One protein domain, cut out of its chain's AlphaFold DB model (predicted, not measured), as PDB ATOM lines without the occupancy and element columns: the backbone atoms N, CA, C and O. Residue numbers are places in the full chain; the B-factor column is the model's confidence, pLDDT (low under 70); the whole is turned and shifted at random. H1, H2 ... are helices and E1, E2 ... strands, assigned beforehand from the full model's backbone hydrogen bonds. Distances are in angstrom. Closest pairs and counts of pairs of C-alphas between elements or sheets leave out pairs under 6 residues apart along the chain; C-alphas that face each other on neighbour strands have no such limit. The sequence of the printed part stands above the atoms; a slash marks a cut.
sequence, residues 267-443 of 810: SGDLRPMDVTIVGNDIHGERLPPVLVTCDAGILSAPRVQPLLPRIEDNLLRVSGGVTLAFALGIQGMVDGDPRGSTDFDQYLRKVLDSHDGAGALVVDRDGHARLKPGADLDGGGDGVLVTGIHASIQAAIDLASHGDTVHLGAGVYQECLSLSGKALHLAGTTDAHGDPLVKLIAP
ATOM      1  N   SER A 267     -15.340   3.764  36.177       65.62
ATOM      2  CA  SER A 267     -15.904   4.093  37.484       65.62
ATOM      3  C   SER A 267     -14.862   4.827  38.326       65.62
ATOM      4  O   SER A 267     -13.713   4.387  38.379       65.62
ATOM      5  N   GLY A 268     -15.265   5.884  39.033       60.41
ATOM      6  CA  GLY A 268     -14.344   6.695  39.838       60.41
ATOM      7  C   GLY A 268     -13.693   5.979  41.031       60.41
ATOM      8  O   GLY A 268     -12.738   6.487  41.594       60.41
ATOM      9  N   ASP A 269     -14.135   4.769  41.383       66.19
ATOM     10  CA  ASP A 269     -13.653   4.033  42.562       66.19
ATOM     11  C   ASP A 269     -12.359   3.213  42.324       66.19
ATOM     12  O   ASP A 269     -12.094   2.272  43.072       66.19
ATOM     13  N   LEU A 270     -11.577   3.488  41.268       69.38
ATOM     14  CA  LEU A 270     -10.371   2.715  40.895       69.38
ATOM     15  C   LEU A 270     -10.615   1.202  40.792       69.38
ATOM     16  O   LEU A 270      -9.868   0.381  41.331       69.38
ATOM     17  N   ARG A 271     -11.692   0.811  40.109       73.62
ATOM     18  CA  ARG A 271     -12.028  -0.604  39.922       73.62
ATOM     19  C   ARG A 271     -11.278  -1.193  38.724       73.62
ATOM     20  O   ARG A 271     -11.078  -0.489  37.735       73.62
ATOM     21  N   PRO A 272     -10.911  -2.486  38.783       72.94
ATOM     22  CA  PRO A 272     -10.472  -3.251  37.622       72.94
ATOM     23  C   PRO A 272     -11.377  -3.064  36.404       72.94
ATOM     24  O   PRO A 272     -12.597  -3.052  36.524       72.94
ATOM     25  N   MET A 273     -10.769  -3.001  35.234       81.50
ATOM     26  CA  MET A 273     -11.371  -3.040  33.915       81.50
ATOM     27  C   MET A 273     -10.789  -4.239  33.155       81.50
ATOM     28  O   MET A 273      -9.587  -4.463  33.128       81.50
ATOM     29  N   ASP A 274     -11.646  -5.034  32.534       87.69
ATOM     30  CA  ASP A 274     -11.255  -6.187  31.718       87.69
ATOM     31  C   ASP A 274     -11.725  -5.962  30.279       87.69
ATOM     32  O   ASP A 274     -12.534  -6.703  29.719       87.69
ATOM     33  N   VAL A 275     -11.300  -4.831  29.720       90.00
ATOM     34  CA  VAL A 275     -11.599  -4.450  28.341       90.00
ATOM     35  C   VAL A 275     -10.353  -4.697  27.506       90.00
ATOM     36  O   VAL A 275      -9.292  -4.150  27.795       90.00
ATOM     37  N   THR A 276     -10.490  -5.535  26.486       91.81
ATOM     38  CA  THR A 276      -9.430  -5.892  25.542       91.81
ATOM     39  C   THR A 276      -9.769  -5.308  24.176       91.81
ATOM     40  O   THR A 276     -10.832  -5.598  23.634       91.81
ATOM     41  N   ILE A 277      -8.872  -4.494  23.630       91.88
ATOM     42  CA  ILE A 277      -8.979  -3.858  22.315       91.88
ATOM     43  C   ILE A 277      -7.757  -4.315  21.520       91.88
ATOM     44  O   ILE A 277      -6.654  -3.838  21.778       91.88
ATOM     45  N   VAL A 278      -7.923  -5.295  20.627       85.62
ATOM     46  CA  VAL A 278      -6.784  -5.912  19.921       85.62
ATOM     47  C   VAL A 278      -7.026  -6.096  18.430       85.62
ATOM     48  O   VAL A 278      -8.036  -6.679  18.043       85.62
ATOM     49  N   GLY A 279      -6.087  -5.681  17.580       75.88
ATOM     50  CA  GLY A 279      -6.190  -5.954  16.143       75.88
ATOM     51  C   GLY A 279      -7.265  -5.140  15.424       75.88
ATOM     52  O   GLY A 279      -7.834  -5.649  14.470       75.88
ATOM     53  N   ASN A 280      -7.652  -3.957  15.912       82.62
ATOM     54  CA  ASN A 280      -8.698  -3.133  15.290       82.62
ATOM     55  C   ASN A 280      -8.093  -1.988  14.454       82.62
ATOM     56  O   ASN A 280      -7.082  -1.414  14.854       82.62
ATOM     57  N   ASP A 281      -8.755  -1.590  13.363       83.75
ATOM     58  CA  ASP A 281      -8.527  -0.301  12.686       83.75
ATOM     59  C   ASP A 281      -9.532   0.712  13.248       83.75
ATOM     60  O   ASP A 281     -10.742   0.572  13.058       83.75
ATOM     61  N   ILE A 282      -9.043   1.692  14.011       86.25
ATOM     62  CA  ILE A 282      -9.880   2.661  14.723       86.25
ATOM     63  C   ILE A 282      -9.568   4.059  14.221       86.25
ATOM     64  O   ILE A 282      -8.455   4.566  14.378       86.25
ATOM     65  N   HIS A 283     -10.583   4.723  13.679       82.38
ATOM     66  CA  HIS A 283     -10.447   6.061  13.130       82.38
ATOM     67  C   HIS A 283     -11.130   7.111  14.015       82.38
ATOM     68  O   HIS A 283     -12.352   7.148  14.140       82.38
ATOM     69  N   GLY A 284     -10.337   7.999  14.614       77.88
ATOM     70  CA  GLY A 284     -10.800   9.132  15.411       77.88
ATOM     71  C   GLY A 284     -10.787  10.449  14.631       77.88
ATOM     72  O   GLY A 284      -9.722  10.998  14.361       77.88
ATOM     73  N   GLU A 285     -11.964  10.978  14.289       75.44
ATOM     74  CA  GLU A 285     -12.107  12.263  13.573       75.44
ATOM     75  C   GLU A 285     -12.411  13.450  14.503       75.44
ATOM     76  O   GLU A 285     -11.931  14.556  14.287       75.44
ATOM     77  N   ARG A 286     -13.223  13.241  15.547       77.69
ATOM     78  CA  ARG A 286     -13.585  14.285  16.535       77.69
ATOM     79  C   ARG A 286     -13.055  13.998  17.928       77.69
ATOM     80  O   ARG A 286     -12.783  14.917  18.691       77.69
ATOM     81  N   LEU A 287     -12.930  12.716  18.243       80.88
ATOM     82  CA  LEU A 287     -12.367  12.213  19.481       80.88
ATOM     83  C   LEU A 287     -11.139  11.368  19.156       80.88
ATOM     84  O   LEU A 287     -11.070  10.804  18.060       80.88
ATOM     85  N   PRO A 288     -10.202  11.237  20.107       86.38
ATOM     86  CA  PRO A 288      -9.134  10.251  20.026       86.38
ATOM     87  C   PRO A 288      -9.700   8.859  19.700       86.38
ATOM     88  O   PRO A 288     -10.724   8.501  20.288       86.38
ATOM     89  N   PRO A 289      -9.059   8.076  18.811       88.38
ATOM     90  CA  PRO A 289      -9.463   6.711  18.465       88.38
ATOM     91  C   PRO A 289      -9.820   5.871  19.686       88.38
ATOM     92  O   PRO A 289     -10.857   5.217  19.704       88.38
ATOM     93  N   VAL A 290      -9.015   5.955  20.743       91.56
ATOM     94  CA  VAL A 290      -9.364   5.394  22.045       91.56
ATOM     95  C   VAL A 290      -9.308   6.490  23.103       91.56
ATOM     96  O   VAL A 290      -8.279   7.145  23.280       91.56
ATOM     97  N   LEU A 291     -10.413   6.669  23.825       89.12
ATOM     98  CA  LEU A 291     -10.539   7.625  24.923       89.12
ATOM     99  C   LEU A 291     -11.033   6.912  26.179       89.12
ATOM    100  O   LEU A 291     -12.117   6.336  26.196       89.12
ATOM    101  N   VAL A 292     -10.269   6.989  27.259       88.50
ATOM    102  CA  VAL A 292     -10.666   6.436  28.555       88.50
ATOM    103  C   VAL A 292     -10.782   7.574  29.558       88.50
ATOM    104  O   VAL A 292      -9.826   8.323  29.742       88.50
ATOM    105  N   THR A 293     -11.932   7.715  30.215       85.69
ATOM    106  CA  THR A 293     -12.117   8.681  31.302       85.69
ATOM    107  C   THR A 293     -12.049   7.977  32.653       85.69
ATOM    108  O   THR A 293     -12.695   6.954  32.856       85.69
ATOM    109  N   CYS A 294     -11.258   8.487  33.593       81.38
ATOM    110  CA  CYS A 294     -11.031   7.883  34.907       81.38
ATOM    111  C   CYS A 294     -10.906   8.949  36.002       81.38
ATOM    112  O   CYS A 294     -10.780  10.135  35.713       81.38
ATOM    113  N   ASP A 295     -10.955   8.534  37.267       80.38
ATOM    114  CA  ASP A 295     -10.738   9.425  38.413       80.38
ATOM    115  C   ASP A 295      -9.243   9.682  38.672       80.38
ATOM    116  O   ASP A 295      -8.392   8.835  38.378       80.38
ATOM    117  N   ALA A 296      -8.934  10.843  39.250       80.00
ATOM    118  CA  ALA A 296      -7.601  11.277  39.664       80.00
ATOM    119  C   ALA A 296      -6.826  10.260  40.514       80.00
ATOM    120  O   ALA A 296      -5.596  10.212  40.429       80.00
ATOM    121  N   GLY A 297      -7.507   9.402  41.278       78.19
ATOM    122  CA  GLY A 297      -6.878   8.351  42.074       78.19
ATOM    123  C   GLY A 297      -5.982   7.400  41.265       78.19
ATOM    124  O   GLY A 297      -5.051   6.826  41.836       78.19
ATOM    125  N   ILE A 298      -6.186   7.281  39.942       79.69
ATOM    126  CA  ILE A 298      -5.375   6.423  39.061       79.69
ATOM    127  C   ILE A 298      -3.905   6.841  39.057       79.69
ATOM    128  O   ILE A 298      -3.021   5.993  38.957       79.69
ATOM    129  N   LEU A 299      -3.644   8.140  39.242       79.50
ATOM    130  CA  LEU A 299      -2.299   8.706  39.300       79.50
ATOM    131  C   LEU A 299      -1.526   8.208  40.526       79.50
ATOM    132  O   LEU A 299      -0.304   8.170  40.506       79.50
ATOM    133  N   SER A 300      -2.230   7.786  41.580       76.88
ATOM    134  CA  SER A 300      -1.639   7.268  42.820       76.88
ATOM    135  C   SER A 300      -1.691   5.740  42.944       76.88
ATOM    136  O   SER A 300      -1.204   5.181  43.930       76.88
ATOM    137  N   ALA A 301      -2.281   5.042  41.968       74.81
ATOM    138  CA  ALA A 301      -2.513   3.608  42.057       74.81
ATOM    139  C   ALA A 301      -1.201   2.808  41.876       74.81
ATOM    140  O   ALA A 301      -0.506   3.000  40.875       74.81
ATOM    141  N   PRO A 302      -0.879   1.860  42.783       66.25
ATOM    142  CA  PRO A 302       0.344   1.049  42.724       66.25
ATOM    143  C   PRO A 302       0.282  -0.105  41.706       66.25
ATOM    144  O   PRO A 302       1.190  -0.930  41.661       66.25
ATOM    145  N   ARG A 303      -0.835  -0.252  40.975       70.31
ATOM    146  CA  ARG A 303      -1.020  -1.190  39.853       70.31
ATOM    147  C   ARG A 303      -2.052  -0.614  38.890       70.31
ATOM    148  O   ARG A 303      -3.237  -0.591  39.201       70.31
ATOM    149  N   VAL A 304      -1.600  -0.167  37.722       68.44
ATOM    150  CA  VAL A 304      -2.461   0.437  36.687       68.44
ATOM    151  C   VAL A 304      -3.190  -0.618  35.847       68.44
ATOM    152  O   VAL A 304      -4.240  -0.347  35.278       68.44
ATOM    153  N   GLN A 305      -2.706  -1.861  35.842       68.44
ATOM    154  CA  GLN A 305      -3.448  -3.016  35.336       68.44
ATOM    155  C   GLN A 305      -3.997  -3.829  36.517       68.44
ATOM    156  O   GLN A 305      -3.260  -4.072  37.479       68.44
ATOM    157  N   PRO A 306      -5.261  -4.275  36.477       66.56
ATOM    158  CA  PRO A 306      -6.225  -4.186  35.374       66.56
ATOM    159  C   PRO A 306      -7.043  -2.877  35.346       66.56
ATOM    160  O   PRO A 306      -8.112  -2.862  34.776       66.56
ATOM    161  N   LEU A 307      -6.649  -1.778  35.999       77.56
ATOM    162  CA  LEU A 307      -7.493  -0.565  36.063       77.56
ATOM    163  C   LEU A 307      -7.749   0.096  34.694       77.56
ATOM    164  O   LEU A 307      -8.764   0.768  34.519       77.56
ATOM    165  N   LEU A 308      -6.842  -0.102  33.737       84.75
ATOM    166  CA  LEU A 308      -6.932   0.385  32.360       84.75
ATOM    167  C   LEU A 308      -7.082  -0.776  31.360       84.75
ATOM    168  O   LEU A 308      -6.644  -1.891  31.661       84.75
ATOM    169  N   PRO A 309      -7.686  -0.529  30.180       87.75
ATOM    170  CA  PRO A 309      -7.890  -1.563  29.170       87.75
ATOM    171  C   PRO A 309      -6.567  -2.127  28.641       87.75
ATOM    172  O   PRO A 309      -5.533  -1.461  28.634       87.75
ATOM    173  N   ARG A 310      -6.607  -3.360  28.141       88.25
ATOM    174  CA  ARG A 310      -5.533  -3.917  27.319       88.25
ATOM    175  C   ARG A 310      -5.726  -3.427  25.892       88.25
ATOM    176  O   ARG A 310      -6.790  -3.639  25.315       88.25
ATOM    177  N   ILE A 311      -4.708  -2.781  25.344       86.00
ATOM    178  CA  ILE A 311      -4.737  -2.199  24.005       86.00
ATOM    179  C   ILE A 311      -3.456  -2.664  23.309       86.00
ATOM    180  O   ILE A 311      -2.380  -2.361  23.817       86.00
ATOM    181  N   GLU A 312      -3.567  -3.466  22.249       80.38
ATOM    182  CA  GLU A 312      -2.423  -4.059  21.526       80.38
ATOM    183  C   GLU A 312      -2.763  -4.266  20.043       80.38
ATOM    184  O   GLU A 312      -3.911  -4.532  19.708       80.38
ATOM    185  N   ASP A 313      -1.782  -4.179  19.150       74.25
ATOM    186  CA  ASP A 313      -1.893  -4.449  17.712       74.25
ATOM    187  C   ASP A 313      -3.046  -3.686  17.024       74.25
ATOM    188  O   ASP A 313      -3.680  -4.204  16.111       74.25
ATOM    189  N   ASN A 314      -3.398  -2.477  17.480       77.38
ATOM    190  CA  ASN A 314      -4.422  -1.666  16.803       77.38
ATOM    191  C   ASN A 314      -3.780  -0.616  15.903       77.38
ATOM    192  O   ASN A 314      -2.806   0.032  16.293       77.38
ATOM    193  N   LEU A 315      -4.418  -0.377  14.761       76.31
ATOM    194  CA  LEU A 315      -4.114   0.727  13.869       76.31
ATOM    195  C   LEU A 315      -4.960   1.940  14.268       76.31
ATOM    196  O   LEU A 315      -6.168   1.984  14.037       76.31
ATOM    197  N   LEU A 316      -4.331   2.926  14.910       81.31
ATOM    198  CA  LEU A 316      -5.011   4.112  15.440       81.31
ATOM    199  C   LEU A 316      -4.838   5.298  14.484       81.31
ATOM    200  O   LEU A 316      -3.777   5.919  14.427       81.31
ATOM    201  N   ARG A 317      -5.888   5.640  13.737       79.38
ATOM    202  CA  ARG A 317      -5.867   6.729  12.748       79.38
ATOM    203  C   ARG A 317      -6.530   7.976  13.305       79.38
ATOM    204  O   ARG A 317      -7.625   7.894  13.850       79.38
ATOM    205  N   VAL A 318      -5.930   9.144  13.100       78.69
ATOM    206  CA  VAL A 318      -6.542  10.427  13.483       78.69
ATOM    207  C   VAL A 318      -6.840  11.306  12.273       78.69
ATOM    208  O   VAL A 318      -6.107  11.298  11.285       78.69
ATOM    209  N   SER A 319      -7.902  12.100  12.367       77.25
ATOM    210  CA  SER A 319      -8.247  13.166  11.422       77.25
ATOM    211  C   SER A 319      -8.992  14.303  12.141       77.25
ATOM    212  O   SER A 319      -9.018  14.348  13.369       77.25
ATOM    213  N   GLY A 320      -9.525  15.282  11.400       68.75
ATOM    214  CA  GLY A 320     -10.438  16.302  11.946       68.75
ATOM    215  C   GLY A 320      -9.871  17.208  13.054       68.75
ATOM    216  O   GLY A 320     -10.630  17.833  13.788       68.75
ATOM    217  N   GLY A 321      -8.542  17.315  13.167       72.62
ATOM    218  CA  GLY A 321      -7.858  18.120  14.189       72.62
ATOM    219  C   GLY A 321      -7.562  17.375  15.496       72.62
ATOM    220  O   GLY A 321      -6.959  17.951  16.404       72.62
ATOM    221  N   VAL A 322      -7.928  16.094  15.590       79.69
ATOM    222  CA  VAL A 322      -7.532  15.213  16.693       79.69
ATOM    223  C   VAL A 322      -6.021  14.990  16.647       79.69
ATOM    224  O   VAL A 322      -5.458  14.636  15.614       79.69
ATOM    225  N   THR A 323      -5.354  15.198  17.782       82.88
ATOM    226  CA  THR A 323      -3.889  15.060  17.898       82.88
ATOM    227  C   THR A 323      -3.450  13.864  18.737       82.88
ATOM    228  O   THR A 323      -2.273  13.511  18.706       82.88
ATOM    229  N   LEU A 324      -4.368  13.239  19.478       86.44
ATOM    230  CA  LEU A 324      -4.115  12.071  20.321       86.44
ATOM    231  C   LEU A 324      -4.692  10.819  19.651       86.44
ATOM    232  O   LEU A 324      -5.878  10.790  19.335       86.44
ATOM    233  N   ALA A 325      -3.861   9.794  19.465       84.81
ATOM    234  CA  ALA A 325      -4.270   8.460  19.022       84.81
ATOM    235  C   ALA A 325      -4.887   7.652  20.181       84.81
ATOM    236  O   ALA A 325      -5.858   6.917  20.008       84.81
ATOM    237  N   PHE A 326      -4.360   7.853  21.388       89.38
ATOM    238  CA  PHE A 326      -4.897   7.324  22.635       89.38
ATOM    239  C   PHE A 326      -4.922   8.443  23.673       89.38
ATOM    240  O   PHE A 326      -3.925   9.151  23.832       89.38
ATOM    241  N   ALA A 327      -6.034   8.596  24.385       88.25
ATOM    242  CA  ALA A 327      -6.194   9.624  25.404       88.25
ATOM    243  C   ALA A 327      -6.756   9.064  26.713       88.25
ATOM    244  O   ALA A 327      -7.705   8.278  26.730       88.25
ATOM    245  N   LEU A 328      -6.198   9.552  27.816       86.81
ATOM    246  CA  LEU A 328      -6.699   9.369  29.171       86.81
ATOM    247  C   LEU A 328      -7.192  10.712  29.701       86.81
ATOM    248  O   LEU A 328      -6.406  11.647  29.861       86.81
ATOM    249  N   GLY A 329      -8.494  10.798  29.960       84.56
ATOM    250  CA  GLY A 329      -9.140  11.931  30.612       84.56
ATOM    251  C   GLY A 329      -9.281  11.679  32.108       84.56
ATOM    252  O   GLY A 329     -10.009  10.785  32.529       84.56
ATOM    253  N   ILE A 330      -8.610  12.475  32.921       82.25
ATOM    254  CA  ILE A 330      -8.554  12.336  34.372       82.25
ATOM    255  C   ILE A 330      -9.463  13.389  34.999       82.25
ATOM    256  O   ILE A 330      -9.256  14.592  34.837       82.25
ATOM    257  N   GLN A 331     -10.494  12.921  35.696       78.75
ATOM    258  CA  GLN A 331     -11.509  13.744  36.343       78.75
ATOM    259  C   GLN A 331     -11.254  13.852  37.850       78.75
ATOM    260  O   GLN A 331     -10.810  12.892  38.475       78.75
ATOM    261  N   GLY A 332     -11.590  15.006  38.434       69.50
ATOM    262  CA  GLY A 332     -11.465  15.274  39.872       69.50
ATOM    263  C   GLY A 332     -10.408  16.334  40.200       69.50
ATOM    264  O   GLY A 332      -9.495  16.586  39.418       69.50
ATOM    265  N   MET A 333     -10.548  16.979  41.364       58.69
ATOM    266  CA  MET A 333      -9.552  17.930  41.868       58.69
ATOM    267  C   MET A 333      -8.310  17.162  42.311       58.69
ATOM    268  O   MET A 333      -8.373  16.368  43.249       58.69
ATOM    269  N   VAL A 334      -7.185  17.405  41.643       60.69
ATOM    270  CA  VAL A 334      -5.886  16.920  42.105       60.69
ATOM    271  C   VAL A 334      -5.300  17.975  43.037       60.69
ATOM    272  O   VAL A 334      -5.006  19.090  42.606       60.69
ATOM    273  N   ASP A 335      -5.151  17.650  44.320       53.53
ATOM    274  CA  ASP A 335      -4.460  18.524  45.267       53.53
ATOM    275  C   ASP A 335      -2.948  18.504  44.965       53.53
ATOM    276  O   ASP A 335      -2.249  17.545  45.287       53.53
ATOM    277  N   GLY A 336      -2.435  19.570  44.340       55.72
ATOM    278  CA  GLY A 336      -1.013  19.732  44.000       55.72
ATOM    279  C   GLY A 336      -0.720  19.692  42.497       55.72
ATOM    280  O   GLY A 336      -1.627  19.728  41.673       55.72
ATOM    281  N   ASP A 337       0.568  19.664  42.136       58.28
ATOM    282  CA  ASP A 337       1.013  19.412  40.758       58.28
ATOM    283  C   ASP A 337       0.694  17.940  40.434       58.28
ATOM    284  O   ASP A 337       1.281  17.057  41.070       58.28
ATOM    285  N   PRO A 338      -0.278  17.645  39.553       61.66
ATOM    286  CA  PRO A 338      -0.723  16.283  39.303       61.66
ATOM    287  C   PRO A 338       0.433  15.502  38.673       61.66
ATOM    288  O   PRO A 338       0.814  15.756  37.537       61.66
ATOM    289  N   ARG A 339       1.023  14.567  39.418       67.12
ATOM    290  CA  ARG A 339       2.112  13.702  38.939       67.12
ATOM    291  C   ARG A 339       1.634  12.260  38.955       67.12
ATOM    292  O   ARG A 339       1.042  11.820  39.940       67.12
ATOM    293  N   GLY A 340       1.839  11.554  37.845       66.81
ATOM    294  CA  GLY A 340       1.487  10.139  37.722       66.81
ATOM    295  C   GLY A 340       2.404   9.232  38.542       66.81
ATOM    296  O   GLY A 340       3.484   9.631  38.970       66.81
ATOM    297  N   SER A 341       1.984   7.989  38.762       74.56
ATOM    298  CA  SER A 341       2.860   6.944  39.284       74.56
ATOM    299  C   SER A 341       3.750   6.405  38.162       74.56
ATOM    300  O   SER A 341       3.368   6.402  36.993       74.56
ATOM    301  N   THR A 342       4.918   5.859  38.503       75.06
ATOM    302  CA  THR A 342       5.800   5.215  37.513       75.06
ATOM    303  C   THR A 342       5.112   4.079  36.752       75.06
ATOM    304  O   THR A 342       5.461   3.798  35.607       75.06
ATOM    305  N   ASP A 343       4.125   3.424  37.368       79.88
ATOM    306  CA  ASP A 343       3.352   2.344  36.748       79.88
ATOM    307  C   ASP A 343       2.399   2.868  35.667       79.88
ATOM    308  O   ASP A 343       2.160   2.194  34.664       79.88
ATOM    309  N   PHE A 344       1.882   4.084  35.846       82.50
ATOM    310  CA  PHE A 344       1.075   4.781  34.850       82.50
ATOM    311  C   PHE A 344       1.908   5.149  33.624       82.50
ATOM    312  O   PHE A 344       1.513   4.877  32.489       82.50
ATOM    313  N   ASP A 345       3.110   5.668  33.857       81.25
ATOM    314  CA  ASP A 345       4.051   6.000  32.790       81.25
ATOM    315  C   ASP A 345       4.481   4.742  32.020       81.25
ATOM    316  O   ASP A 345       4.559   4.744  30.790       81.25
ATOM    317  N   GLN A 346       4.704   3.628  32.728       82.56
ATOM    318  CA  GLN A 346       4.982   2.328  32.112       82.56
ATOM    319  C   GLN A 346       3.802   1.794  31.301       82.56
ATOM    320  O   GLN A 346       4.023   1.200  30.248       82.56
ATOM    321  N   TYR A 347       2.563   1.989  31.760       85.56
ATOM    322  CA  TYR A 347       1.384   1.617  30.983       85.56
ATOM    323  C   TYR A 347       1.340   2.387  29.659       85.56
ATOM    324  O   TYR A 347       1.238   1.765  28.606       85.56
ATOM    325  N   LEU A 348       1.503   3.713  29.687       86.56
ATOM    326  CA  LEU A 348       1.500   4.535  28.473       86.56
ATOM    327  C   LEU A 348       2.620   4.159  27.500       86.56
ATOM    328  O   LEU A 348       2.387   4.128  26.295       86.56
ATOM    329  N   ARG A 349       3.811   3.821  28.008       82.50
ATOM    330  CA  ARG A 349       4.914   3.298  27.184       82.50
ATOM    331  C   ARG A 349       4.568   1.957  26.545       82.50
ATOM    332  O   ARG A 349       4.780   1.790  25.356       82.50
ATOM    333  N   LYS A 350       3.972   1.027  27.299       82.38
ATOM    334  CA  LYS A 350       3.522  -0.261  26.745       82.38
ATOM    335  C   LYS A 350       2.470  -0.077  25.663       82.38
ATOM    336  O   LYS A 350       2.539  -0.759  24.651       82.38
ATOM    337  N   VAL A 351       1.512   0.829  25.864       83.00
ATOM    338  CA  VAL A 351       0.546   1.176  24.816       83.00
ATOM    339  C   VAL A 351       1.310   1.744  23.614       83.00
ATOM    340  O   VAL A 351       1.149   1.235  22.523       83.00
ATOM    341  N   LEU A 352       2.229   2.692  23.789       84.19
ATOM    342  CA  LEU A 352       3.015   3.235  22.674       84.19
ATOM    343  C   LEU A 352       3.779   2.159  21.875       84.19
ATOM    344  O   LEU A 352       3.788   2.217  20.651       84.19
ATOM    345  N   ASP A 353       4.387   1.186  22.554       74.56
ATOM    346  CA  ASP A 353       5.217   0.149  21.927       74.56
ATOM    347  C   ASP A 353       4.411  -1.009  21.309       74.56
ATOM    348  O   ASP A 353       4.964  -1.800  20.550       74.56
ATOM    349  N   SER A 354       3.126  -1.142  21.648       69.81
ATOM    350  CA  SER A 354       2.278  -2.274  21.234       69.81
ATOM    351  C   SER A 354       1.316  -1.958  20.094       69.81
ATOM    352  O   SER A 354       0.502  -2.808  19.765       69.81
ATOM    353  N   HIS A 355       1.345  -0.757  19.517       66.94
ATOM    354  CA  HIS A 355       0.417  -0.372  18.452       66.94
ATOM    355  C   HIS A 355       1.131  -0.179  17.127       66.94
ATOM    356  O   HIS A 355       2.212   0.404  17.068       66.94
ATOM    357  N   ASP A 356       0.469  -0.606  16.058       52.66
ATOM    358  CA  ASP A 356       0.916  -0.381  14.695       52.66
ATOM    359  C   ASP A 356       0.550   1.045  14.277       52.66
ATOM    360  O   ASP A 356      -0.582   1.344  13.893       52.66
ATOM    361  N   GLY A 357       1.505   1.967  14.388       55.47
ATOM    362  CA  GLY A 357       1.305   3.341  13.942       55.47
ATOM    363  C   GLY A 357       2.267   4.350  14.554       55.47
ATOM    364  O   GLY A 357       2.816   4.166  15.636       55.47
ATOM    365  N   ALA A 358       2.432   5.467  13.849       59.41
ATOM    366  CA  ALA A 358       3.155   6.631  14.336       59.41
ATOM    367  C   ALA A 358       2.512   7.165  15.635       59.41
ATOM    368  O   ALA A 358       1.383   7.650  15.630       59.41
ATOM    369  N   GLY A 359       3.241   7.083  16.750       80.56
ATOM    370  CA  GLY A 359       2.814   7.587  18.056       80.56
ATOM    371  C   GLY A 359       3.920   8.338  18.804       80.56
ATOM    372  O   GLY A 359       5.100   8.043  18.631       80.56
ATOM    373  N   ALA A 360       3.578   9.298  19.658       85.50
ATOM    374  CA  ALA A 360       4.546   9.999  20.497       85.50
ATOM    375  C   ALA A 360       4.003  10.283  21.907       85.50
ATOM    376  O   ALA A 360       2.919  10.838  22.069       85.50
ATOM    377  N   LEU A 361       4.773   9.939  22.939       89.69
ATOM    378  CA  LEU A 361       4.456  10.190  24.347       89.69
ATOM    379  C   LEU A 361       5.401  11.250  24.916       89.69
ATOM    380  O   LEU A 361       6.620  11.102  24.848       89.69
ATOM    381  N   VAL A 362       4.852  12.297  25.529       89.12
ATOM    382  CA  VAL A 362       5.650  13.339  26.186       89.12
ATOM    383  C   VAL A 362       5.813  13.013  27.663       89.12
ATOM    384  O   VAL A 362       4.829  12.836  28.377       89.12
ATOM    385  N   VAL A 363       7.058  12.982  28.121       87.56
ATOM    386  CA  VAL A 363       7.460  12.718  29.500       87.56
ATOM    387  C   VAL A 363       8.258  13.912  30.015       87.56
ATOM    388  O   VAL A 363       9.154  14.408  29.334       87.56
ATOM    389  N   ASP A 364       7.927  14.413  31.196       86.38
ATOM    390  CA  ASP A 364       8.615  15.542  31.810       86.38
ATOM    391  C   ASP A 364      10.012  15.171  32.355       86.38
ATOM    392  O   ASP A 364      10.484  14.035  32.260       86.38
ATOM    393  N   ARG A 365      10.708  16.157  32.930       81.88
ATOM    394  CA  ARG A 365      12.047  15.973  33.521       81.88
ATOM    395  C   ARG A 365      12.082  15.057  34.741       81.88
ATOM    396  O   ARG A 365      13.156  14.546  35.063       81.88
ATOM    397  N   ASP A 366      10.950  14.891  35.411       80.75
ATOM    398  CA  ASP A 366      10.818  14.058  36.600       80.75
ATOM    399  C   ASP A 366      10.452  12.607  36.226       80.75
ATOM    400  O   ASP A 366      10.503  11.719  37.075       80.75
ATOM    401  N   GLY A 367      10.202  12.340  34.938       80.38
ATOM    402  CA  GLY A 367       9.951  11.011  34.388       80.38
ATOM    403  C   GLY A 367       8.471  10.678  34.209       80.38
ATOM    404  O   GLY A 367       8.170   9.533  33.875       80.38
ATOM    405  N   HIS A 368       7.580  11.661  34.371       84.25
ATOM    406  CA  HIS A 368       6.132  11.473  34.327       84.25
ATOM    407  C   HIS A 368       5.510  11.895  33.001       84.25
ATOM    408  O   HIS A 368       5.931  12.872  32.382       84.25
ATOM    409  N   ALA A 369       4.479  11.178  32.563       87.19
ATOM    410  CA  ALA A 369       3.695  11.545  31.395       87.19
ATOM    411  C   ALA A 369       3.092  12.941  31.579       87.19
ATOM    412  O   ALA A 369       2.451  13.250  32.587       87.19
ATOM    413  N   ARG A 370       3.301  13.804  30.585       85.25
ATOM    414  CA  ARG A 370       2.888  15.199  30.670       85.25
ATOM    415  C   ARG A 370       1.364  15.294  30.649       85.25
ATOM    416  O   ARG A 370       0.711  14.838  29.709       85.25
ATOM    417  N   LEU A 371       0.818  15.928  31.679       82.44
ATOM    418  CA  LEU A 371      -0.599  16.254  31.799       82.44
ATOM    419  C   LEU A 371      -0.853  17.670  31.282       82.44
ATOM    420  O   LEU A 371      -0.045  18.583  31.476       82.44
ATOM    421  N   LYS A 372      -1.995  17.869  30.628       77.50
ATOM    422  CA  LYS A 372      -2.472  19.186  30.200       77.50
ATOM    423  C   LYS A 372      -3.908  19.388  30.670       77.50
ATOM    424  O   LYS A 372      -4.677  18.430  30.620       77.50
ATOM    425  N   PRO A 373      -4.311  20.613  31.051       71.06
ATOM    426  CA  PRO A 373      -5.723  20.960  31.106       71.06
ATOM    427  C   PRO A 373      -6.380  20.602  29.770       71.06
ATOM    428  O   PRO A 373      -5.957  21.079  28.710       71.06
ATOM    429  N   GLY A 374      -7.357  19.704  29.814       61.47
ATOM    430  CA  GLY A 374      -8.122  19.313  28.647       61.47
ATOM    431  C   GLY A 374      -8.944  20.505  28.192       61.47
ATOM    432  O   GLY A 374      -9.912  20.872  28.847       61.47
ATOM    433  N   ALA A 375      -8.570  21.114  27.068       49.25
ATOM    434  CA  ALA A 375      -9.519  21.936  26.338       49.25
ATOM    435  C   ALA A 375     -10.542  20.974  25.724       49.25
ATOM    436  O   ALA A 375     -10.274  20.356  24.700       49.25
ATOM    437  N   ASP A 376     -11.652  20.794  26.432       52.62
ATOM    438  CA  ASP A 376     -12.940  20.349  25.908       52.62
ATOM    439  C   ASP A 376     -12.892  19.127  24.970       52.62
ATOM    440  O   ASP A 376     -13.373  19.165  23.841       52.62
ATOM    441  N   LEU A 377     -12.321  18.009  25.442       56.19
ATOM    442  CA  LEU A 377     -12.385  16.751  24.687       56.19
ATOM    443  C   LEU A 377     -13.817  16.208  24.568       56.19
ATOM    444  O   LEU A 377     -14.047  15.401  23.687       56.19
ATOM    445  N   ASP A 378     -14.764  16.625  25.420       49.03
ATOM    446  CA  ASP A 378     -16.122  16.054  25.463       49.03
ATOM    447  C   ASP A 378     -17.234  17.017  25.954       49.03
ATOM    448  O   ASP A 378     -18.323  16.571  26.329       49.03
ATOM    449  N   GLY A 379     -17.011  18.338  25.949       43.62
ATOM    450  CA  GLY A 379     -18.017  19.321  26.393       43.62
ATOM    451  C   GLY A 379     -18.180  19.411  27.917       43.62
ATOM    452  O   GLY A 379     -19.280  19.667  28.409       43.62
ATOM    453  N   GLY A 380     -17.123  19.129  28.684       38.75
ATOM    454  CA  GLY A 380     -17.195  18.836  30.116       38.75
ATOM    455  C   GLY A 380     -16.219  19.632  30.977       38.75
ATOM    456  O   GLY A 380     -15.296  19.036  31.510       38.75
ATOM    457  N   GLY A 381     -16.488  20.930  31.159       45.59
ATOM    458  CA  GLY A 381     -16.088  21.743  32.321       45.59
ATOM    459  C   GLY A 381     -14.591  22.008  32.569       45.59
ATOM    460  O   GLY A 381     -13.712  21.204  32.285       45.59
ATOM    461  N   ASP A 382     -14.313  23.161  33.183       49.38
ATOM    462  CA  ASP A 382     -13.009  23.503  33.766       49.38
ATOM    463  C   ASP A 382     -12.564  22.404  34.762       49.38
ATOM    464  O   ASP A 382     -13.309  22.075  35.686       49.38
ATOM    465  N   GLY A 383     -11.358  21.839  34.594       60.22
ATOM    466  CA  GLY A 383     -10.723  20.955  35.592       60.22
ATOM    467  C   GLY A 383     -10.423  19.502  35.193       60.22
ATOM    468  O   GLY A 383      -9.914  18.760  36.029       60.22
ATOM    469  N   VAL A 384     -10.685  19.069  33.952       73.12
ATOM    470  CA  VAL A 384     -10.241  17.744  33.459       73.12
ATOM    471  C   VAL A 384      -8.786  17.814  32.995       73.12
ATOM    472  O   VAL A 384      -8.420  18.690  32.210       73.12
ATOM    473  N   LEU A 385      -7.951  16.876  33.442       80.56
ATOM    474  CA  LEU A 385      -6.585  16.711  32.938       80.56
ATOM    475  C   LEU A 385      -6.550  15.641  31.854       80.56
ATOM    476  O   LEU A 385      -7.249  14.639  31.937       80.56
ATOM    477  N   VAL A 386      -5.717  15.838  30.842       82.12
ATOM    478  CA  VAL A 386      -5.559  14.906  29.727       82.12
ATOM    479  C   VAL A 386      -4.089  14.569  29.548       82.12
ATOM    480  O   VAL A 386      -3.225  15.446  29.609       82.12
ATOM    481  N   THR A 387      -3.817  13.297  29.284       87.25
ATOM    482  CA  THR A 387      -2.528  12.801  28.795       87.25
ATOM    483  C   THR A 387      -2.759  11.639  27.830       87.25
ATOM    484  O   THR A 387      -3.885  11.155  27.697       87.25
ATOM    485  N   GLY A 388      -1.723  11.192  27.128       88.81
ATOM    486  CA  GLY A 388      -1.848  10.081  26.196       88.81
ATOM    487  C   GLY A 388      -0.757  10.043  25.139       88.81
ATOM    488  O   GLY A 388       0.316  10.622  25.299       88.81
ATOM    489  N   ILE A 389      -1.058   9.335  24.056       89.88
ATOM    490  CA  ILE A 389      -0.164   9.140  22.919       89.88
ATOM    491  C   ILE A 389      -0.638  10.041  21.790       89.88
ATOM    492  O   ILE A 389      -1.766   9.920  21.311       89.88
ATOM    493  N   HIS A 390       0.233  10.943  21.360       88.25
ATOM    494  CA  HIS A 390       0.017  11.784  20.196       88.25
ATOM    495  C   HIS A 390       0.177  10.977  18.919       88.25
ATOM    496  O   HIS A 390       1.078  10.158  18.828       88.25
ATOM    497  N   ALA A 391      -0.660  11.240  17.925       83.12
ATOM    498  CA  ALA A 391      -0.572  10.585  16.621       83.12
ATOM    499  C   ALA A 391       0.557  11.137  15.733       83.12
ATOM    500  O   ALA A 391       0.852  10.578  14.683       83.12
ATOM    501  N   SER A 392       1.159  12.266  16.120       82.69
ATOM    502  CA  SER A 392       2.270  12.884  15.399       82.69
ATOM    503  C   SER A 392       3.356  13.358  16.356       82.69
ATOM    504  O   SER A 392       3.088  13.736  17.506       82.69
ATOM    505  N   ILE A 393       4.596  13.367  15.871       83.94
ATOM    506  CA  ILE A 393       5.744  13.857  16.641       83.94
ATOM    507  C   ILE A 393       5.593  15.355  16.883       83.94
ATOM    508  O   ILE A 393       5.846  15.831  17.992       83.94
ATOM    509  N   GLN A 394       5.148  16.111  15.876       84.62
ATOM    510  CA  GLN A 394       4.986  17.552  16.015       84.62
ATOM    511  C   GLN A 394       3.955  17.911  17.089       84.62
ATOM    512  O   GLN A 394       4.217  18.809  17.888       84.62
ATOM    513  N   ALA A 395       2.832  17.190  17.190       84.06
ATOM    514  CA  ALA A 395       1.841  17.452  18.236       84.06
ATOM    515  C   ALA A 395       2.409  17.212  19.646       84.06
ATOM    516  O   ALA A 395       2.128  17.977  20.573       84.06
ATOM    517  N   ALA A 396       3.252  16.189  19.802       87.38
ATOM    518  CA  ALA A 396       3.964  15.939  21.048       87.38
ATOM    519  C   ALA A 396       4.995  17.044  21.351       87.38
ATOM    520  O   ALA A 396       5.064  17.541  22.477       87.38
ATOM    521  N   ILE A 397       5.755  17.500  20.352       84.81
ATOM    522  CA  ILE A 397       6.691  18.627  20.493       84.81
ATOM    523  C   ILE A 397       5.951  19.911  20.879       84.81
ATOM    524  O   ILE A 397       6.428  20.660  21.737       84.81
ATOM    525  N   ASP A 398       4.788  20.177  20.290       84.94
ATOM    526  CA  ASP A 398       3.965  21.349  20.589       84.94
ATOM    527  C   ASP A 398       3.482  21.338  22.045       84.94
ATOM    528  O   ASP A 398       3.502  22.386  22.700       84.94
ATOM    529  N   LEU A 399       3.164  20.156  22.585       84.81
ATOM    530  CA  LEU A 399       2.838  19.959  23.999       84.81
ATOM    531  C   LEU A 399       4.057  20.095  24.930       84.81
ATOM    532  O   LEU A 399       3.928  20.609  26.045       84.81
ATOM    533  N   ALA A 400       5.225  19.625  24.497       85.25
ATOM    534  CA  ALA A 400       6.414  19.524  25.334       85.25
ATOM    535  C   ALA A 400       6.920  20.886  25.844       85.25
ATOM    536  O   ALA A 400       6.763  21.931  25.208       85.25
ATOM    537  N   SER A 401       7.564  20.873  27.006       87.69
ATOM    538  CA  SER A 401       8.275  21.998  27.616       87.69
ATOM    539  C   SER A 401       9.784  21.757  27.647       87.69
ATOM    540  O   SER A 401      10.274  20.669  27.373       87.69
ATOM    541  N   HIS A 402      10.556  22.794  27.978       81.62
ATOM    542  CA  HIS A 402      12.015  22.695  28.016       81.62
ATOM    543  C   HIS A 402      12.482  21.621  29.013       81.62
ATOM    544  O   HIS A 402      12.177  21.688  30.209       81.62
ATOM    545  N   GLY A 403      13.295  20.694  28.516       76.75
ATOM    546  CA  GLY A 403      13.872  19.554  29.216       76.75
ATOM    547  C   GLY A 403      13.039  18.275  29.142       76.75
ATOM    548  O   GLY A 403      13.503  17.261  29.651       76.75
ATOM    549  N   ASP A 404      11.854  18.306  28.534       84.44
ATOM    550  CA  ASP A 404      11.003  17.123  28.406       84.44
ATOM    551  C   ASP A 404      11.589  16.120  27.400       84.44
ATOM    552  O   ASP A 404      12.338  16.481  26.485       84.44
ATOM    553  N   THR A 405      11.219  14.853  27.571       84.62
ATOM    554  CA  THR A 405      11.529  13.750  26.662       84.62
ATOM    555  C   THR A 405      10.292  13.359  25.866       84.62
ATOM    556  O   THR A 405       9.252  13.055  26.435       84.62
ATOM    557  N   VAL A 406      10.400  13.325  24.543       86.69
ATOM    558  CA  VAL A 406       9.377  12.790  23.647       86.69
ATOM    559  C   VAL A 406       9.801  11.382  23.236       86.69
ATOM    560  O   VAL A 406      10.781  11.208  22.511       86.69
ATOM    561  N   HIS A 407       9.078  10.382  23.729       84.25
ATOM    562  CA  HIS A 407       9.233   8.989  23.327       84.25
ATOM    563  C   HIS A 407       8.447   8.726  22.050       84.25
ATOM    564  O   HIS A 407       7.290   9.124  21.962       84.25
ATOM    565  N   LEU A 408       9.065   8.069  21.074       84.12
ATOM    566  CA  LEU A 408       8.486   7.792  19.762       84.12
ATOM    567  C   LEU A 408       8.307   6.286  19.613       84.12
ATOM    568  O   LEU A 408       9.284   5.557  19.777       84.12
ATOM    569  N   GLY A 409       7.086   5.850  19.313       76.50
ATOM    570  CA  GLY A 409       6.779   4.446  19.035       76.50
ATOM    571  C   GLY A 409       7.384   3.984  17.711       76.50
ATOM    572  O   GLY A 409       7.792   4.802  16.884       76.50
ATOM    573  N   ALA A 410       7.457   2.670  17.505       70.56
ATOM    574  CA  ALA A 410       7.910   2.107  16.238       70.56
ATOM    575  C   ALA A 410       7.036   2.614  15.078       70.56
ATOM    576  O   ALA A 410       5.810   2.618  15.164       70.56
ATOM    577  N   GLY A 411       7.658   3.044  13.983       66.38
ATOM    578  CA  GLY A 411       6.910   3.533  12.835       66.38
ATOM    579  C   GLY A 411       7.680   4.460  11.911       66.38
ATOM    580  O   GLY A 411       8.784   4.933  12.198       66.38
ATOM    581  N   VAL A 412       7.047   4.728  10.770       63.97
ATOM    582  CA  VAL A 412       7.517   5.688   9.774       63.97
ATOM    583  C   VAL A 412       6.671   6.953   9.879       63.97
ATOM    584  O   VAL A 412       5.462   6.925   9.666       63.97
ATOM    585  N   TYR A 413       7.322   8.067  10.189       68.62
ATOM    586  CA  TYR A 413       6.725   9.379  10.387       68.62
ATOM    587  C   TYR A 413       7.060  10.262   9.198       68.62
ATOM    588  O   TYR A 413       8.231  10.426   8.855       68.62
ATOM    589  N   GLN A 414       6.044  10.859   8.587       67.75
ATOM    590  CA  GLN A 414       6.222  11.795   7.483       67.75
ATOM    591  C   GLN A 414       5.882  13.211   7.950       67.75
ATOM    592  O   GLN A 414       4.754  13.678   7.811       67.75
ATOM    593  N   GLU A 415       6.854  13.885   8.562       70.56
ATOM    594  CA  GLU A 415       6.626  15.141   9.276       70.56
ATOM    595  C   GLU A 415       7.808  16.109   9.143       70.56
ATOM    596  O   GLU A 415       8.969  15.716   9.036       70.56
ATOM    597  N   CYS A 416       7.511  17.409   9.216       71.69
ATOM    598  CA  CYS A 416       8.512  18.461   9.374       71.69
ATOM    599  C   CYS A 416       8.521  18.931  10.828       71.69
ATOM    600  O   CYS A 416       7.599  19.629  11.250       71.69
ATOM    601  N   LEU A 417       9.571  18.588  11.577       77.38
ATOM    602  CA  LEU A 417       9.647  18.921  12.998       77.38
ATOM    603  C   LEU A 417      10.130  20.360  13.228       77.38
ATOM    604  O   LEU A 417      11.180  20.773  12.731       77.38
ATOM    605  N   SER A 418       9.398  21.106  14.048       78.94
ATOM    606  CA  SER A 418       9.768  22.416  14.575       78.94
ATOM    607  C   SER A 418       9.836  22.354  16.095       78.94
ATOM    608  O   SER A 418       8.814  22.295  16.775       78.94
ATOM    609  N   LEU A 419      11.052  22.444  16.636       74.81
ATOM    610  CA  LEU A 419      11.282  22.467  18.085       74.81
ATOM    611  C   LEU A 419      10.883  23.800  18.735       74.81
ATOM    612  O   LEU A 419      10.807  23.881  19.956       74.81
ATOM    613  N   SER A 420      10.646  24.859  17.950       73.94
ATOM    614  CA  SER A 420      10.204  26.175  18.447       73.94
ATOM    615  C   SER A 420      11.074  26.731  19.593       73.94
ATOM    616  O   SER A 420      10.572  27.334  20.538       73.94
ATOM    617  N   GLY A 421      12.390  26.485  19.536       68.94
ATOM    618  CA  GLY A 421      13.363  26.902  20.558       68.94
ATOM    619  C   GLY A 421      13.377  26.056  21.839       68.94
ATOM    620  O   GLY A 421      14.181  26.328  22.726       68.94
ATOM    621  N   LYS A 422      12.531  25.024  21.943       76.19
ATOM    622  CA  LYS A 422      12.480  24.119  23.095       76.19
ATOM    623  C   LYS A 422      13.697  23.195  23.090       76.19
ATOM    624  O   LYS A 422      13.974  22.515  22.104       76.19
ATOM    625  N   ALA A 423      14.397  23.129  24.220       77.75
ATOM    626  CA  ALA A 423      15.411  22.104  24.452       77.75
ATOM    627  C   ALA A 423      14.707  20.797  24.838       77.75
ATOM    628  O   ALA A 423      14.242  20.693  25.969       77.75
ATOM    629  N   LEU A 424      14.593  19.841  23.918       78.44
ATOM    630  CA  LEU A 424      13.888  18.571  24.123       78.44
ATOM    631  C   LEU A 424      14.842  17.383  23.974       78.44
ATOM    632  O   LEU A 424      15.852  17.464  23.274       78.44
ATOM    633  N   HIS A 425      14.490  16.271  24.607       77.25
ATOM    634  CA  HIS A 425      15.054  14.960  24.312       77.25
ATOM    635  C   HIS A 425      14.072  14.206  23.411       77.25
ATOM    636  O   HIS A 425      12.887  14.163  23.713       77.25
ATOM    637  N   LEU A 426      14.537  13.623  22.311       80.12
ATOM    638  CA  LEU A 426      13.733  12.713  21.490       80.12
ATOM    639  C   LEU A 426      14.303  11.306  21.679       80.12
ATOM    640  O   LEU A 426      15.523  11.148  21.681       80.12
ATOM    641  N   ALA A 427      13.451  10.305  21.882       78.25
ATOM    642  CA  ALA A 427      13.874   8.931  22.137       78.25
ATOM    643  C   ALA A 427      12.981   7.958  21.362       78.25
ATOM    644  O   ALA A 427      11.810   7.809  21.695       78.25
ATOM    645  N   GLY A 428      13.526   7.314  20.331       72.56
ATOM    646  CA  GLY A 428      12.794   6.313  19.556       72.56
ATOM    647  C   GLY A 428      12.829   4.926  20.188       72.56
ATOM    648  O   GLY A 428      13.821   4.568  20.825       72.56
ATOM    649  N   THR A 429      11.763   4.151  19.999       68.81
ATOM    650  CA  THR A 429      11.733   2.725  20.335       68.81
ATOM    651  C   THR A 429      12.770   1.972  19.499       68.81
ATOM    652  O   THR A 429      12.973   2.246  18.311       68.81
ATOM    653  N   THR A 430      13.439   1.019  20.141       60.94
ATOM    654  CA  THR A 430      14.386   0.101  19.509       60.94
ATOM    655  C   THR A 430      13.909  -1.329  19.672       60.94
ATOM    656  O   THR A 430      13.179  -1.639  20.614       60.94
ATOM    657  N   ASP A 431      14.363  -2.218  18.801       58.12
ATOM    658  CA  ASP A 431      14.155  -3.647  19.004       58.12
ATOM    659  C   ASP A 431      15.041  -4.201  20.145       58.12
ATOM    660  O   ASP A 431      15.785  -3.473  20.815       58.12
ATOM    661  N   ALA A 432      14.982  -5.518  20.369       53.16
ATOM    662  CA  ALA A 432      15.779  -6.209  21.388       53.16
ATOM    663  C   ALA A 432      17.305  -6.106  21.177       53.16
ATOM    664  O   ALA A 432      18.076  -6.465  22.071       53.16
ATOM    665  N   HIS A 433      17.749  -5.634  20.013       48.69
ATOM    666  CA  HIS A 433      19.150  -5.514  19.624       48.69
ATOM    667  C   HIS A 433      19.630  -4.060  19.611       48.69
ATOM    668  O   HIS A 433      20.822  -3.817  19.428       48.69
ATOM    669  N   GLY A 434      18.736  -3.112  19.918       52.31
ATOM    670  CA  GLY A 434      19.036  -1.687  19.973       52.31
ATOM    671  C   GLY A 434      18.914  -0.982  18.625       52.31
ATOM    672  O   GLY A 434      19.273   0.192  18.544       52.31
ATOM    673  N   ASP A 435      18.396  -1.661  17.596       52.75
ATOM    674  CA  ASP A 435      18.192  -1.068  16.278       52.75
ATOM    675  C   ASP A 435      16.972  -0.133  16.310       52.75
ATOM    676  O   ASP A 435      15.939  -0.492  16.886       52.75
ATOM    677  N   PRO A 436      17.059   1.076  15.720       58.47
ATOM    678  CA  PRO A 436      15.957   2.027  15.740       58.47
ATOM    679  C   PRO A 436      14.773   1.500  14.924       58.47
ATOM    680  O   PRO A 436      14.910   1.192  13.742       58.47
ATOM    681  N   LEU A 437      13.590   1.464  15.541       62.09
ATOM    682  CA  LEU A 437      12.319   1.138  14.880       62.09
ATOM    683  C   LEU A 437      11.556   2.392  14.430       62.09
ATOM    684  O   LEU A 437      10.440   2.306  13.921       62.09
ATOM    685  N   VAL A 438      12.157   3.567  14.628       68.19
ATOM    686  CA  VAL A 438      11.573   4.877  14.337       68.19
ATOM    687  C   VAL A 438      12.279   5.496  13.150       68.19
ATOM    688  O   VAL A 438      13.503   5.629  13.140       68.19
ATOM    689  N   LYS A 439      11.498   5.943  12.170       66.50
ATOM    690  CA  LYS A 439      12.022   6.588  10.970       66.50
ATOM    691  C   LYS A 439      11.267   7.868  10.660       66.50
ATOM    692  O   LYS A 439      10.062   7.833  10.461       66.50
ATOM    693  N   LEU A 440      11.979   8.988  10.568       66.44
ATOM    694  CA  LEU A 440      11.422  10.282  10.171       66.44
ATOM    695  C   LEU A 440      11.789  10.594   8.715       66.44
ATOM    696  O   LEU A 440      12.963  10.554   8.348       66.44
ATOM    697  N   ILE A 441      10.792  10.925   7.898       60.75
ATOM    698  CA  ILE A 441      10.926  11.227   6.469       60.75
ATOM    699  C   ILE A 441      10.274  12.584   6.181       60.75
ATOM    700  O   ILE A 441       9.283  12.959   6.804       60.75
ATOM    701  N   ALA A 442      10.833  13.340   5.235       54.91
ATOM    702  CA  ALA A 442      10.257  14.610   4.801       54.91
ATOM    703  C   ALA A 442       8.961  14.407   3.969       54.91
ATOM    704  O   ALA A 442       8.832  13.398   3.270       54.91
ATOM    705  N   PRO A 443       8.001  15.354   3.996       55.94
ATOM    706  CA  PRO A 443       6.825  15.336   3.119       55.94
ATOM    707  C   PRO A 443       7.201  15.457   1.629       55.94
ATOM    708  O   PRO A 443       8.158  16.155   1.297       55.94
TER     709      PRO A 443
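This is residues 267 to 443 of the 810 residues of the protein "Beta_helix domain-containing protein" of Proteobacteria bacterium (UniProt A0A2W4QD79). Two small three-stranded sheets, E3 E6 E8 and E7 E9 E11, sit side by side, with E8 and E7 coming closest at one end of the seam; H2 packs over that seam on one face, and H3 packs on the opposite face of E7 E9 E11. Beside H2 a two-stranded ribbon, E1 with E4, turns a corner into a second, E2 with E5, which passes the beginnings of E3 and E6, while a third pair, E10 with E12, lies past the ends of E9 and E11. The printed part has 177 residues with three named helices and twelve named strands, in the order E1 E2 E3 H1 E4 E5 E6 H2 E7 E8 H3 E9 E10 E11 E12; both three-stranded sheets are mixed, and the three two-stranded sheets are parallel. The class is mixed, helices and strands, with under half of the residues in named elements. The whole is compact and rounded, with a radius of gyration of the C-alphas of 15.5 A and spans of 45 by 37 by 35 A.

Find C-alpha 274 at (-11.255, -6.187, 31.718), where E1 begins; it runs 12.6 A to residue 278. E2 holds residues 281 to 284, and E3 runs 16.9 A from 290 to 295. H1, residues 296 to 300, follows directly. Next come E4, residues 310 to 312, and E5, residues 315 to 318; E6, residues 324 to 331, is the longest strand at 17.7 A. Look for C-alpha 342 at (5.800, 5.215, 37.513): there H2 begins, and it runs 16.4 A to residue 353. Then come E7, residues 360 to 363, and E8, residues 385 to 390, 15.2 A long. H3 holds residues 393 to 399, E9 405 to 408, E10 411 to 414 and E11 425 to 428. E12, residues 438 to 441, ends with C-alpha 441 at (10.926, 11.227, 6.469).

Start at E1, parallel to E4: N 277 and O 310 are 2.8 A apart. E4 runs on into E5 across a break of 2 residues, at 92 degrees. E5 is parallel to E2, with N 284 and O 317 2.8 A apart; the closest C-alphas of E5 and E6 are those of Leu 316 and Ala 325, 5.7 A. E6 is the inner strand between E3, parallel to it with N 292 and O 327 at 2.9 A, and E8, antiparallel to it with N 328 and O 387 at 2.8 A. H1 only grazes this sheet, with its residues 296 to 299. H2 is over E8 at a height over the sheet of 10.4 A; its closest C-alpha to E4 is Val 351, 6.3 A from that of Ile 311. The closest C-alphas of E7 and E8 are those of Ala 360 and His 390, 4.9 A apart. E9 is antiparallel to E7, N 361 to O 407 being 2.8 A, and parallel to E11, N 408 to O 427 being 2.8 A. This sheet is the inner of three layers, helices on both faces: H2 and H3 lie on opposite faces, at heights of 10.0 A and 8.6 A. E10 and E12 are parallel, with N 413 and O 439 2.8 A apart; the closest C-alphas of E11 and E12 are those of Gly 428 and Val 438, 5.5 A. In H2 and H3 every O i to N i+4 pair is within hydrogen-bond range; H1 has 0 of 1, but 2 of 2 O i to N i+3 pairs.

The two C-alphas farthest apart are those of Gly 381 and His 433, 46.3 A. The printed part has no cut. The long link is E7 to E8, residues 364 to 384, where residues 372 to 373 pair antiparallel with 385 to 386 of E8. Mean pLDDT of the printed part is 75.3; 53 residues are under 70, among them 332 to 340, 374 to 383 and 429 to 443.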